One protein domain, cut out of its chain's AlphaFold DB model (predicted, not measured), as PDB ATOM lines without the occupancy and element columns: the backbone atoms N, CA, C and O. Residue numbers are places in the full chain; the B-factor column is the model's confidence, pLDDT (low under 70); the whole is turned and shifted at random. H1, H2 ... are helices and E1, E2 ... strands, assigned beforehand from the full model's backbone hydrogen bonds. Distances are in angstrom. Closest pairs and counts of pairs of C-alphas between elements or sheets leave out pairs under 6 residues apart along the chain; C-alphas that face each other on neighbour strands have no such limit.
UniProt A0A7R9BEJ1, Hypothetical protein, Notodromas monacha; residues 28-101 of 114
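This is residues 28 to 101 of the 114 residues of the protein "Hypothetical protein" of Notodromas monacha (UniProt A0A7R9BEJ1). Two small two-stranded hairpins follow one another along a long, loose shape, with the first hairpin, E1 and E2, in the middle and the second, E3 and E4, farther toward one end, where the short helix H4 follows it. The other end holds the short helices H1 and H2, joined to the middle by the looping stretch of residues 40 to 54, and the short helix H3 sits beside the first hairpin. The 74 printed residues have four named helices and four named strands, in the order H1, H2, H3, E1, E2, E3, E4, H4, with two antiparallel sheets of two strands each, E1 - E2 and E3 - E4. The class is mixed, helices and strands, though under half of the residues, 35 of 74, are in named elements. The whole is loose, with a radius of gyration of the C-alphas of 15.1 A, and elongated, with spans of 45 by 25 by 17 A.

The printed part begins with H1, residues 28 to 31, whose first C-alpha, that of Phe 28, is at (65.917, 113.143, 137.667). H2, residues 33 to 39, is the longest helix by residues and measures 10.0 A from first to last C-alpha. After residues 40 to 54 comes H3, residues 55 to 58, 4.9 A long. E1, residues 68 to 72, measures 12.9 A and begins at C-alpha 68, at (39.706, 115.232, 144.016). E2, residues 75 to 79, measures 13.5 A. E3, residues 84 to 86, and E4, residues 93 to 95, are three residues each, 7.1 A and 6.9 A long. H4, residues 96 to 99, follows E4 with no residue between and ends at C-alpha 99, at (36.011, 102.809, 128.243).

H1 and H2 are close but not clearly touching, with the C-alphas of Arg 29 and Phe 36 the closest, 5.7 A apart. H2 and H3 are apart. The closest C-alphas of H3 and E1 are those of Cys 56 and Cys 69, 5.6 A apart. Those of H3 and E2 are Glu 55 and Tyr 76, 6.4 A apart. E1 and E2 form an antiparallel hairpin, with 149 degrees between their directions; N 70 and O 77 are 2.9 A apart and N 77 and O 70 are 2.9 A apart, both within hydrogen-bond range. The closest C-alphas of E2 and E3 are those of Cys 78 and Leu 86, 7.8 A apart. E2 and E4 are only just apart, at 8.1 A. E3 and E4 form the second antiparallel hairpin, at 136 degrees, with N 85 and O 94 2.9 A apart and N 94 and O 85 2.8 A apart, within hydrogen-bond range. H4 comes closest to E3 with the C-alphas of Phe 84 and Arg 96, 5.2 A apart. In H2 every O i to N i+4 pair is within hydrogen-bond range; H1, H3 and H4 are too short for such a pair, and their single O i to N i+3 pair is within range in H3 and H4 but not in H1.

The two C-alphas farthest apart are those of Lys 49 and Lys 101, 46.4 A. The printed part has no cut. The link from H2 to H3, 15 residues, is long; the links from H3 to E1 and from E3 to E4 are short, and the other four are tight. Residues 30 to 35, of which 33 to 35 belong to H2, stand free. The mean pLDDT of the printed part is 87.1; in this model residue 28 and residues 99 to 101 are under 70.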
ATOM      1  N   PHE A  28      64.921 113.041 136.582       67.69
ATOM      2  CA  PHE A  28      65.917 113.143 137.667       67.69
ATOM      3  C   PHE A  28      66.033 111.849 138.493       67.69
ATOM      4  O   PHE A  28      67.136 111.351 138.703       67.69
ATOM      5  N   ARG A  29      64.902 111.241 138.884       73.88
ATOM      6  CA  ARG A  29      64.888 109.939 139.582       73.88
ATOM      7  C   ARG A  29      65.509 108.819 138.736       73.88
ATOM      8  O   ARG A  29      66.157 107.929 139.277       73.88
ATOM      9  N   THR A  30      65.282 108.850 137.425       74.88
ATOM     10  CA  THR A  30      65.684 107.782 136.494       74.88
ATOM     11  C   THR A  30      67.121 107.955 135.993       74.88
ATOM     12  O   THR A  30      67.866 106.984 135.909       74.88
ATOM     13  N   ALA A  31      67.530 109.183 135.682       78.56
ATOM     14  CA  ALA A  31      68.847 109.550 135.171       78.56
ATOM     15  C   ALA A  31      69.891 109.737 136.284       78.56
ATOM     16  O   ALA A  31      71.076 109.537 136.024       78.56
ATOM     17  N   PHE A  32      69.471 110.081 137.510       80.88
ATOM     18  CA  PHE A  32      70.348 110.323 138.668       80.88
ATOM     19  C   PHE A  32      69.821 109.645 139.953       80.88
ATOM     20  O   PHE A  32      69.474 110.316 140.931       80.88
ATOM     21  N   PRO A  33      69.732 108.301 139.984       80.62
ATOM     22  CA  PRO A  33      69.132 107.571 141.106       80.62
ATOM     23  C   PRO A  33      69.915 107.712 142.421       80.62
ATOM     24  O   PRO A  33      69.319 107.735 143.498       80.62
ATOM     25  N   GLU A  34      71.243 107.837 142.356       86.62
ATOM     26  CA  GLU A  34      72.099 107.941 143.545       86.62
ATOM     27  C   GLU A  34      72.017 109.331 144.188       86.62
ATOM     28  O   GLU A  34      72.026 109.465 145.413       86.62
ATOM     29  N   GLU A  35      71.917 110.379 143.376       81.88
ATOM     30  CA  GLU A  35      71.678 111.747 143.820       81.88
ATOM     31  C   GLU A  35      70.264 111.898 144.378       81.88
ATOM     32  O   GLU A  35      70.093 112.486 145.446       81.88
ATOM     33  N   PHE A  36      69.270 111.307 143.708       80.31
ATOM     34  CA  PHE A  36      67.899 111.269 144.202       80.31
ATOM     35  C   PHE A  36      67.825 110.607 145.579       80.31
ATOM     36  O   PHE A  36      67.240 111.174 146.493       80.31
ATOM     37  N   LYS A  37      68.490 109.463 145.776       85.69
ATOM     38  CA  LYS A  37      68.503 108.756 147.064       85.69
ATOM     39  C   LYS A  37      69.165 109.552 148.194       85.69
ATOM     40  O   LYS A  37      68.796 109.388 149.352       85.69
ATOM     41  N   LYS A  38      70.145 110.406 147.883       85.62
ATOM     42  CA  LYS A  38      70.769 111.292 148.881       85.62
ATOM     43  C   LYS A  38      69.841 112.422 149.315       85.62
ATOM     44  O   LYS A  38      69.941 112.861 150.453       85.62
ATOM     45  N   LEU A  39      68.989 112.897 148.410       79.75
ATOM     46  CA  LEU A  39      68.050 113.986 148.670       79.75
ATOM     47  C   LEU A  39      66.734 113.490 149.287       79.75
ATOM     48  O   LEU A  39      66.183 114.131 150.173       79.75
ATOM     49  N   CYS A  40      66.262 112.336 148.825       84.75
ATOM     50  CA  CYS A  40      65.003 111.705 149.194       84.75
ATOM     51  C   CYS A  40      65.302 110.299 149.752       84.75
ATOM     52  O   CYS A  40      65.111 109.302 149.044       84.75
ATOM     53  N   PRO A  41      65.823 110.192 150.991       87.25
ATOM     54  CA  PRO A  41      66.262 108.916 151.563       87.25
ATOM     55  C   PRO A  41      65.119 107.903 151.699       87.25
ATOM     56  O   PRO A  41      65.337 106.708 151.492       87.25
ATOM     57  N   ASP A  42      63.906 108.391 151.964       88.56
ATOM     58  CA  ASP A  42      62.692 107.578 152.089       88.56
ATOM     59  C   ASP A  42      61.915 107.440 150.766       88.56
ATOM     60  O   ASP A  42      60.843 106.833 150.725       88.56
ATOM     61  N   GLY A  43      62.468 107.970 149.671       85.62
ATOM     62  CA  GLY A  43      61.851 107.962 148.350       85.62
ATOM     63  C   GLY A  43      60.912 109.149 148.088       85.62
ATOM     64  O   GLY A  43      60.933 110.141 148.818       85.62
ATOM     65  N   PRO A  44      60.130 109.096 146.994       84.75
ATOM     66  CA  PRO A  44      59.177 110.150 146.660       84.75
ATOM     67  C   PRO A  44      58.037 110.235 147.686       84.75
ATOM     68  O   PRO A  44      57.752 109.267 148.385       84.75
ATOM     69  N   GLY A  45      57.385 111.396 147.761       85.44
ATOM     70  CA  GLY A  45      56.306 111.689 148.710       85.44
ATOM     71  C   GLY A  45      56.790 112.021 150.126       85.44
ATOM     72  O   GLY A  45      55.988 112.398 150.974       85.44
ATOM     73  N   ARG A  46      58.101 111.937 150.395       87.94
ATOM     74  CA  ARG A  46      58.696 112.317 151.683       87.94
ATOM     75  C   ARG A  46      59.817 113.331 151.546       87.94
ATOM     76  O   ARG A  46      60.600 113.276 150.605       87.94
ATOM     77  N   GLY A  47      59.881 114.257 152.496       83.88
ATOM     78  CA  GLY A  47      60.954 115.236 152.609       83.88
ATOM     79  C   GLY A  47      62.268 114.616 153.085       83.88
ATOM     80  O   GLY A  47      62.345 113.437 153.431       83.88
ATOM     81  N   GLU A  48      63.316 115.440 153.143       83.25
ATOM     82  CA  GLU A  48      64.659 115.031 153.583       83.25
ATOM     83  C   GLU A  48      64.654 114.420 154.998       83.25
ATOM     84  O   GLU A  48      65.469 113.549 155.299       83.25
ATOM     85  N   LYS A  49      63.737 114.858 155.873       85.06
ATOM     86  CA  LYS A  49      63.639 114.395 157.266       85.06
ATOM     87  C   LYS A  49      62.566 113.319 157.456       85.06
ATOM     88  O   LYS A  49      62.239 112.998 158.601       85.06
ATOM     89  N   GLY A  50      62.032 112.773 156.365       86.56
ATOM     90  CA  GLY A  50      61.003 111.736 156.376       86.56
ATOM     91  C   GLY A  50      59.596 112.248 156.676       86.56
ATOM     92  O   GLY A  50      58.685 111.450 156.905       86.56
ATOM     93  N   GLU A  51      59.390 113.566 156.688       89.19
ATOM     94  CA  GLU A  51      58.057 114.145 156.770       89.19
ATOM     95  C   GLU A  51      57.262 113.875 155.490       89.19
ATOM     96  O   GLU A  51      57.798 113.948 154.385       89.19
ATOM     97  N   ASP A  52      55.975 113.576 155.644       89.56
ATOM     98  CA  ASP A  52      55.054 113.446 154.520       89.56
ATOM     99  C   ASP A  52      54.921 114.777 153.767       89.56
ATOM    100  O   ASP A  52      54.703 115.835 154.371       89.56
ATOM    101  N   LEU A  53      55.054 114.726 152.444       88.31
ATOM    102  CA  LEU A  53      54.849 115.880 151.583       88.31
ATOM    103  C   LEU A  53      53.431 115.851 151.050       88.31
ATOM    104  O   LEU A  53      53.113 115.039 150.196       88.31
ATOM    105  N   ASN A  54      52.610 116.810 151.471       90.38
ATOM    106  CA  ASN A  54      51.244 116.889 150.976       90.38
ATOM    107  C   ASN A  54      51.200 117.356 149.515       90.38
ATOM    108  O   ASN A  54      51.170 118.561 149.236       90.38
ATOM    109  N   GLU A  55      51.153 116.415 148.572       89.38
ATOM    110  CA  GLU A  55      51.150 116.738 147.147       89.38
ATOM    111  C   GLU A  55      49.881 117.482 146.729       89.38
ATOM    112  O   GLU A  55      49.931 118.292 145.809       89.38
ATOM    113  N   CYS A  56      48.765 117.300 147.442       90.62
ATOM    114  CA  CYS A  56      47.536 118.057 147.192       90.62
ATOM    115  C   CYS A  56      47.674 119.552 147.509       90.62
ATOM    116  O   CYS A  56      46.942 120.366 146.947       90.62
ATOM    117  N   ALA A  57      48.578 119.910 148.424       90.62
ATOM    118  CA  ALA A  57      48.866 121.296 148.778       90.62
ATOM    119  C   ALA A  57      50.008 121.893 147.942       90.62
ATOM    120  O   ALA A  57      50.057 123.107 147.749       90.62
ATOM    121  N   LEU A  58      50.933 121.049 147.474       85.50
ATOM    122  CA  LEU A  58      52.173 121.470 146.820       85.50
ATOM    123  C   LEU A  58      52.101 121.424 145.288       85.50
ATOM    124  O   LEU A  58      52.724 122.251 144.623       85.50
ATOM    125  N   ILE A  59      51.344 120.484 144.718       83.81
ATOM    126  CA  ILE A  59      51.148 120.341 143.275       83.81
ATOM    127  C   ILE A  59      49.821 120.990 142.902       83.81
ATOM    128  O   ILE A  59      48.780 120.746 143.512       83.81
ATOM    129  N   ARG A  60      49.838 121.810 141.852       84.75
ATOM    130  CA  ARG A  60      48.607 122.327 141.263       84.75
ATOM    131  C   ARG A  60      47.957 121.234 140.419       84.75
ATOM    132  O   ARG A  60      48.576 120.732 139.491       84.75
ATOM    133  N   GLU A  61      46.699 120.925 140.722       86.50
ATOM    134  CA  GLU A  61      45.883 119.965 139.960       86.50
ATOM    135  C   GLU A  61      46.563 118.582 139.801       86.50
ATOM    136  O   GLU A  61      46.700 118.069 138.689       86.50
ATOM    137  N   PRO A  62      46.968 117.927 140.911       86.31
ATOM    138  CA  PRO A  62      47.643 116.622 140.879       86.31
ATOM    139  C   PRO A  62      46.732 115.487 140.399       86.31
ATOM    140  O   PRO A  62      47.207 114.384 140.153       86.31
ATOM    141  N   CYS A  63      45.433 115.752 140.250       92.69
ATOM    142  CA  CYS A  63      44.439 114.856 139.685       92.69
ATOM    143  C   CYS A  63      43.826 115.503 138.443       92.69
ATOM    144  O   CYS A  63      43.359 116.639 138.486       92.69
ATOM    145  N   SER A  64      43.804 114.770 137.333       92.62
ATOM    146  CA  SER A  64      43.230 115.218 136.061       92.62
ATOM    147  C   SER A  64      41.811 114.672 135.881       92.62
ATOM    148  O   SER A  64      41.400 113.731 136.563       92.62
ATOM    149  N   GLY A  65      41.029 115.276 134.984       91.69
ATOM    150  CA  GLY A  65      39.652 114.837 134.726       91.69
ATOM    151  C   GLY A  65      38.664 115.178 135.850       91.69
ATOM    152  O   GLY A  65      37.656 114.496 136.016       91.69
ATOM    153  N   GLY A  66      38.954 116.215 136.643       91.56
ATOM    154  CA  GLY A  66      38.087 116.661 137.739       91.56
ATOM    155  C   GLY A  66      38.134 115.778 138.989       91.56
ATOM    156  O   GLY A  66      37.214 115.835 139.802       91.56
ATOM    157  N   GLY A  67      39.172 114.949 139.140       94.75
ATOM    158  CA  GLY A  67      39.400 114.170 140.355       94.75
ATOM    159  C   GLY A  67      39.754 115.049 141.559       94.75
ATOM    160  O   GLY A  67      40.429 116.068 141.427       94.75
ATOM    161  N   MET A  68      39.318 114.628 142.743       95.88
ATOM    162  CA  MET A  68      39.706 115.232 144.016       95.88
ATOM    163  C   MET A  68      41.008 114.600 144.508       95.88
ATOM    164  O   MET A  68      41.124 113.376 144.552       95.88
ATOM    165  N   CYS A  69      41.975 115.427 144.901       96.12
ATOM    166  CA  CYS A  69      43.207 114.943 145.516       96.12
ATOM    167  C   CYS A  69      42.992 114.625 146.994       96.12
ATOM    168  O   CYS A  69      42.419 115.432 147.728       96.12
ATOM    169  N   VAL A  70      43.494 113.471 147.428       96.12
ATOM    170  CA  VAL A  70      43.513 113.045 148.827       96.12
ATOM    171  C   VAL A  70      44.944 112.714 149.224       96.12
ATOM    172  O   VAL A  70      45.541 111.792 148.670       96.12
ATOM    173  N   ASN A  71      45.470 113.457 150.199       94.19
ATOM    174  CA  ASN A  71      46.799 113.218 150.745       94.19
ATOM    175  C   ASN A  71      46.842 111.900 151.527       94.19
ATOM    176  O   ASN A  71      45.898 111.576 152.255       94.19
ATOM    177  N   THR A  72      47.936 111.160 151.411       94.38
ATOM    178  CA  THR A  72      48.181 109.902 152.127       94.38
ATOM    179  C   THR A  72      49.626 109.856 152.622       94.38
ATOM    180  O   THR A  72      50.463 110.597 152.149       94.38
ATOM    181  N   ASP A  73      49.942 109.004 153.591       93.19
ATOM    182  CA  ASP A  73      51.318 108.933 154.100       93.19
ATOM    183  C   ASP A  73      52.292 108.405 153.026       93.19
ATOM    184  O   ASP A  73      52.205 107.249 152.600       93.19
ATOM    185  N   GLY A  74      53.212 109.268 152.595       87.62
ATOM    186  CA  GLY A  74      54.210 109.037 151.555       87.62
ATOM    187  C   GLY A  74      53.676 109.108 150.122       87.62
ATOM    188  O   GLY A  74      54.372 108.648 149.215       87.62
ATOM    189  N   SER A  75      52.443 109.584 149.897       89.94
ATOM    190  CA  SER A  75      51.860 109.699 148.553       89.94
ATOM    191  C   SER A  75      50.544 110.484 148.532       89.94
ATOM    192  O   SER A  75      50.002 110.879 149.554       89.94
ATOM    193  N   TYR A  76      49.881 110.522 147.381       91.81
ATOM    194  CA  TYR A  76      48.492 110.948 147.265       91.81
ATOM    195  C   TYR A  76      47.696 109.965 146.410       91.81
ATOM    196  O   TYR A  76      48.240 109.157 145.657       91.81
ATOM    197  N   ARG A  77      46.370 110.064 146.488       93.88
ATOM    198  CA  ARG A  77      45.472 109.389 145.550       93.88
ATOM    199  C   ARG A  77      44.439 110.345 144.985       93.88
ATOM    200  O   ARG A  77      44.066 111.330 145.620       93.88
ATOM    201  N   CYS A  78      43.939 110.001 143.807       96.50
ATOM    202  CA  CYS A  78      42.848 110.714 143.166       96.50
ATOM    203  C   CYS A  78      41.528 109.973 143.366       96.50
ATOM    204  O   CYS A  78      41.422 108.777 143.095       96.50
ATOM    205  N   GLU A  79      40.505 110.693 143.812       96.81
ATOM    206  CA  GLU A  79      39.142 110.186 143.932       96.81
ATOM    207  C   GLU A  79      38.276 110.803 142.831       96.81
ATOM    208  O   GLU A  79      38.133 112.025 142.732       96.81
ATOM    209  N   CYS A  80      37.732 109.954 141.958       96.75
ATOM    210  CA  CYS A  80      36.950 110.411 140.815       96.75
ATOM    211  C   CYS A  80      35.498 110.732 141.186       96.75
ATOM    212  O   CYS A  80      34.904 110.050 142.027       96.75
ATOM    213  N   PRO A  81      34.885 111.720 140.512       95.69
ATOM    214  CA  PRO A  81      33.468 112.008 140.681       95.69
ATOM    215  C   PRO A  81      32.584 110.834 140.208       95.69
ATOM    216  O   PRO A  81      33.021 109.988 139.419       95.69
ATOM    217  N   PRO A  82      31.307 110.775 140.636       94.25
ATOM    218  CA  PRO A  82      30.386 109.719 140.223       94.25
ATOM    219  C   PRO A  82      30.291 109.574 138.697       94.25
ATOM    220  O   PRO A  82      30.049 110.540 137.979       94.25
ATOM    221  N   GLY A  83      30.446 108.344 138.201       91.50
ATOM    222  CA  GLY A  83      30.415 108.035 136.763       91.50
ATOM    223  C   GLY A  83      31.783 108.035 136.073       91.50
ATOM    224  O   GLY A  83      31.880 107.562 134.940       91.50
ATOM    225  N   PHE A  84      32.836 108.466 136.768       95.00
ATOM    226  CA  PHE A  84      34.219 108.432 136.299       95.00
ATOM    227  C   PHE A  84      35.018 107.365 137.051       95.00
ATOM    228  O   PHE A  84      34.663 106.979 138.167       95.00
ATOM    229  N   ILE A  85      36.084 106.870 136.429       94.12
ATOM    230  CA  ILE A  85      37.058 105.970 137.051       94.12
ATOM    231  C   ILE A  85      38.477 106.421 136.713       94.12
ATOM    232  O   ILE A  85      38.674 107.153 135.746       94.12
ATOM    233  N   LEU A  86      39.456 105.974 137.494       93.25
ATOM    234  CA  LEU A  86      40.861 106.202 137.176       93.25
ATOM    235  C   LEU A  86      41.271 105.391 135.941       93.25
ATOM    236  O   LEU A  86      40.864 104.237 135.789       93.25
ATOM    237  N   ASP A  87      42.081 105.992 135.073       90.81
ATOM    238  CA  ASP A  87      42.783 105.270 134.012       90.81
ATOM    239  C   ASP A  87      44.043 104.552 134.543       90.81
ATOM    240  O   ASP A  87      44.295 104.486 135.748       90.81
ATOM    241  N   ALA A  88      44.858 104.002 133.637       89.81
ATOM    242  CA  ALA A  88      46.080 103.280 133.994       89.81
ATOM    243  C   ALA A  88      47.136 104.145 134.713       89.81
ATOM    244  O   ALA A  88      48.025 103.592 135.356       89.81
ATOM    245  N   SER A  89      47.047 105.477 134.625       87.56
ATOM    246  CA  SER A  89      47.941 106.389 135.344       87.56
ATOM    247  C   SER A  89      47.566 106.552 136.820       87.56
ATOM    248  O   SER A  89      48.349 107.114 137.577       87.56
ATOM    249  N   LEU A  90      46.379 106.085 137.235       91.00
ATOM    250  CA  LEU A  90      45.813 106.247 138.584       91.00
ATOM    251  C   LEU A  90      45.601 107.700 139.033       91.00
ATOM    252  O   LEU A  90      45.246 107.947 140.186       91.00
ATOM    253  N   VAL A  91      45.762 108.660 138.125       91.25
ATOM    254  CA  VAL A  91      45.688 110.088 138.450       91.25
ATOM    255  C   VAL A  91      44.786 110.884 137.511       91.25
ATOM    256  O   VAL A  91      44.558 112.073 137.732       91.25
ATOM    257  N   ASN A  92      44.262 110.251 136.463       92.25
ATOM    258  CA  ASN A  92      43.353 110.864 135.509       92.25
ATOM    259  C   ASN A  92      41.992 110.160 135.536       92.25
ATOM    260  O   ASN A  92      41.895 108.947 135.353       92.25
ATOM    261  N   CYS A  93      40.941 110.942 135.775       94.62
ATOM    262  CA  CYS A  93      39.568 110.466 135.808       94.62
ATOM    263  C   CYS A  93      38.956 110.477 134.405       94.62
ATOM    264  O   CYS A  93      38.787 111.527 133.786       94.62
ATOM    265  N   VAL A  94      38.563 109.301 133.924       94.00
ATOM    266  CA  VAL A  94      37.920 109.101 132.622       94.00
ATOM    267  C   VAL A  94      36.478 108.634 132.798       94.00
ATOM    268  O   VAL A  94      36.157 107.898 133.733       94.00
ATOM    269  N   ASP A  95      35.578 109.066 131.909       91.00
ATOM    270  CA  ASP A  95      34.180 108.616 131.944       91.00
ATOM    271  C   ASP A  95      34.145 107.096 131.733       91.00
ATOM    272  O   ASP A  95      34.679 106.572 130.750       91.00
ATOM    273  N   ARG A  96      33.480 106.373 132.638       81.19
ATOM    274  CA  ARG A  96      33.379 104.907 132.584       81.19
ATOM    275  C   ARG A  96      32.786 104.405 131.259       81.19
ATOM    276  O   ARG A  96      33.140 103.329 130.788       81.19
ATOM    277  N   ARG A  97      31.905 105.183 130.629       81.31
ATOM    278  CA  ARG A  97      31.294 104.885 129.321       81.31
ATOM    279  C   ARG A  97      32.259 105.138 128.167       81.31
ATOM    280  O   ARG A  97      32.103 104.539 127.106       81.31
ATOM    281  N   SER A  98      33.271 105.982 128.358       75.94
ATOM    282  CA  SER A  98      34.339 106.161 127.371       75.94
ATOM    283  C   SER A  98      35.181 104.893 127.228       75.94
ATOM    284  O   SER A  98      35.639 104.581 126.135       75.94
ATOM    285  N   LEU A  99      35.306 104.094 128.291       65.31
ATOM    286  CA  LEU A  99      36.011 102.809 128.243       65.31
ATOM    287  C   LEU A  99      35.194 101.712 127.549       65.31
ATOM    288  O   LEU A  99      35.773 100.858 126.888       65.31
ATOM    289  N   SER A 100      33.858 101.786 127.584       59.22
ATOM    290  CA  SER A 100      33.011 100.954 126.710       59.22
ATOM    291  C   SER A 100      33.064 101.367 125.232       59.22
ATOM    292  O   SER A 100      32.615 100.617 124.371       59.22
ATOM    293  N   LYS A 101      33.625 102.545 124.929       57.53
ATOM    294  CA  LYS A 101      33.845 103.040 123.563       57.53
ATOM    295  C   LYS A 101      35.273 102.813 123.060       57.53
ATOM    296  O   LYS A 101      35.478 102.862 121.855       57.53
TER     297      LYS A 101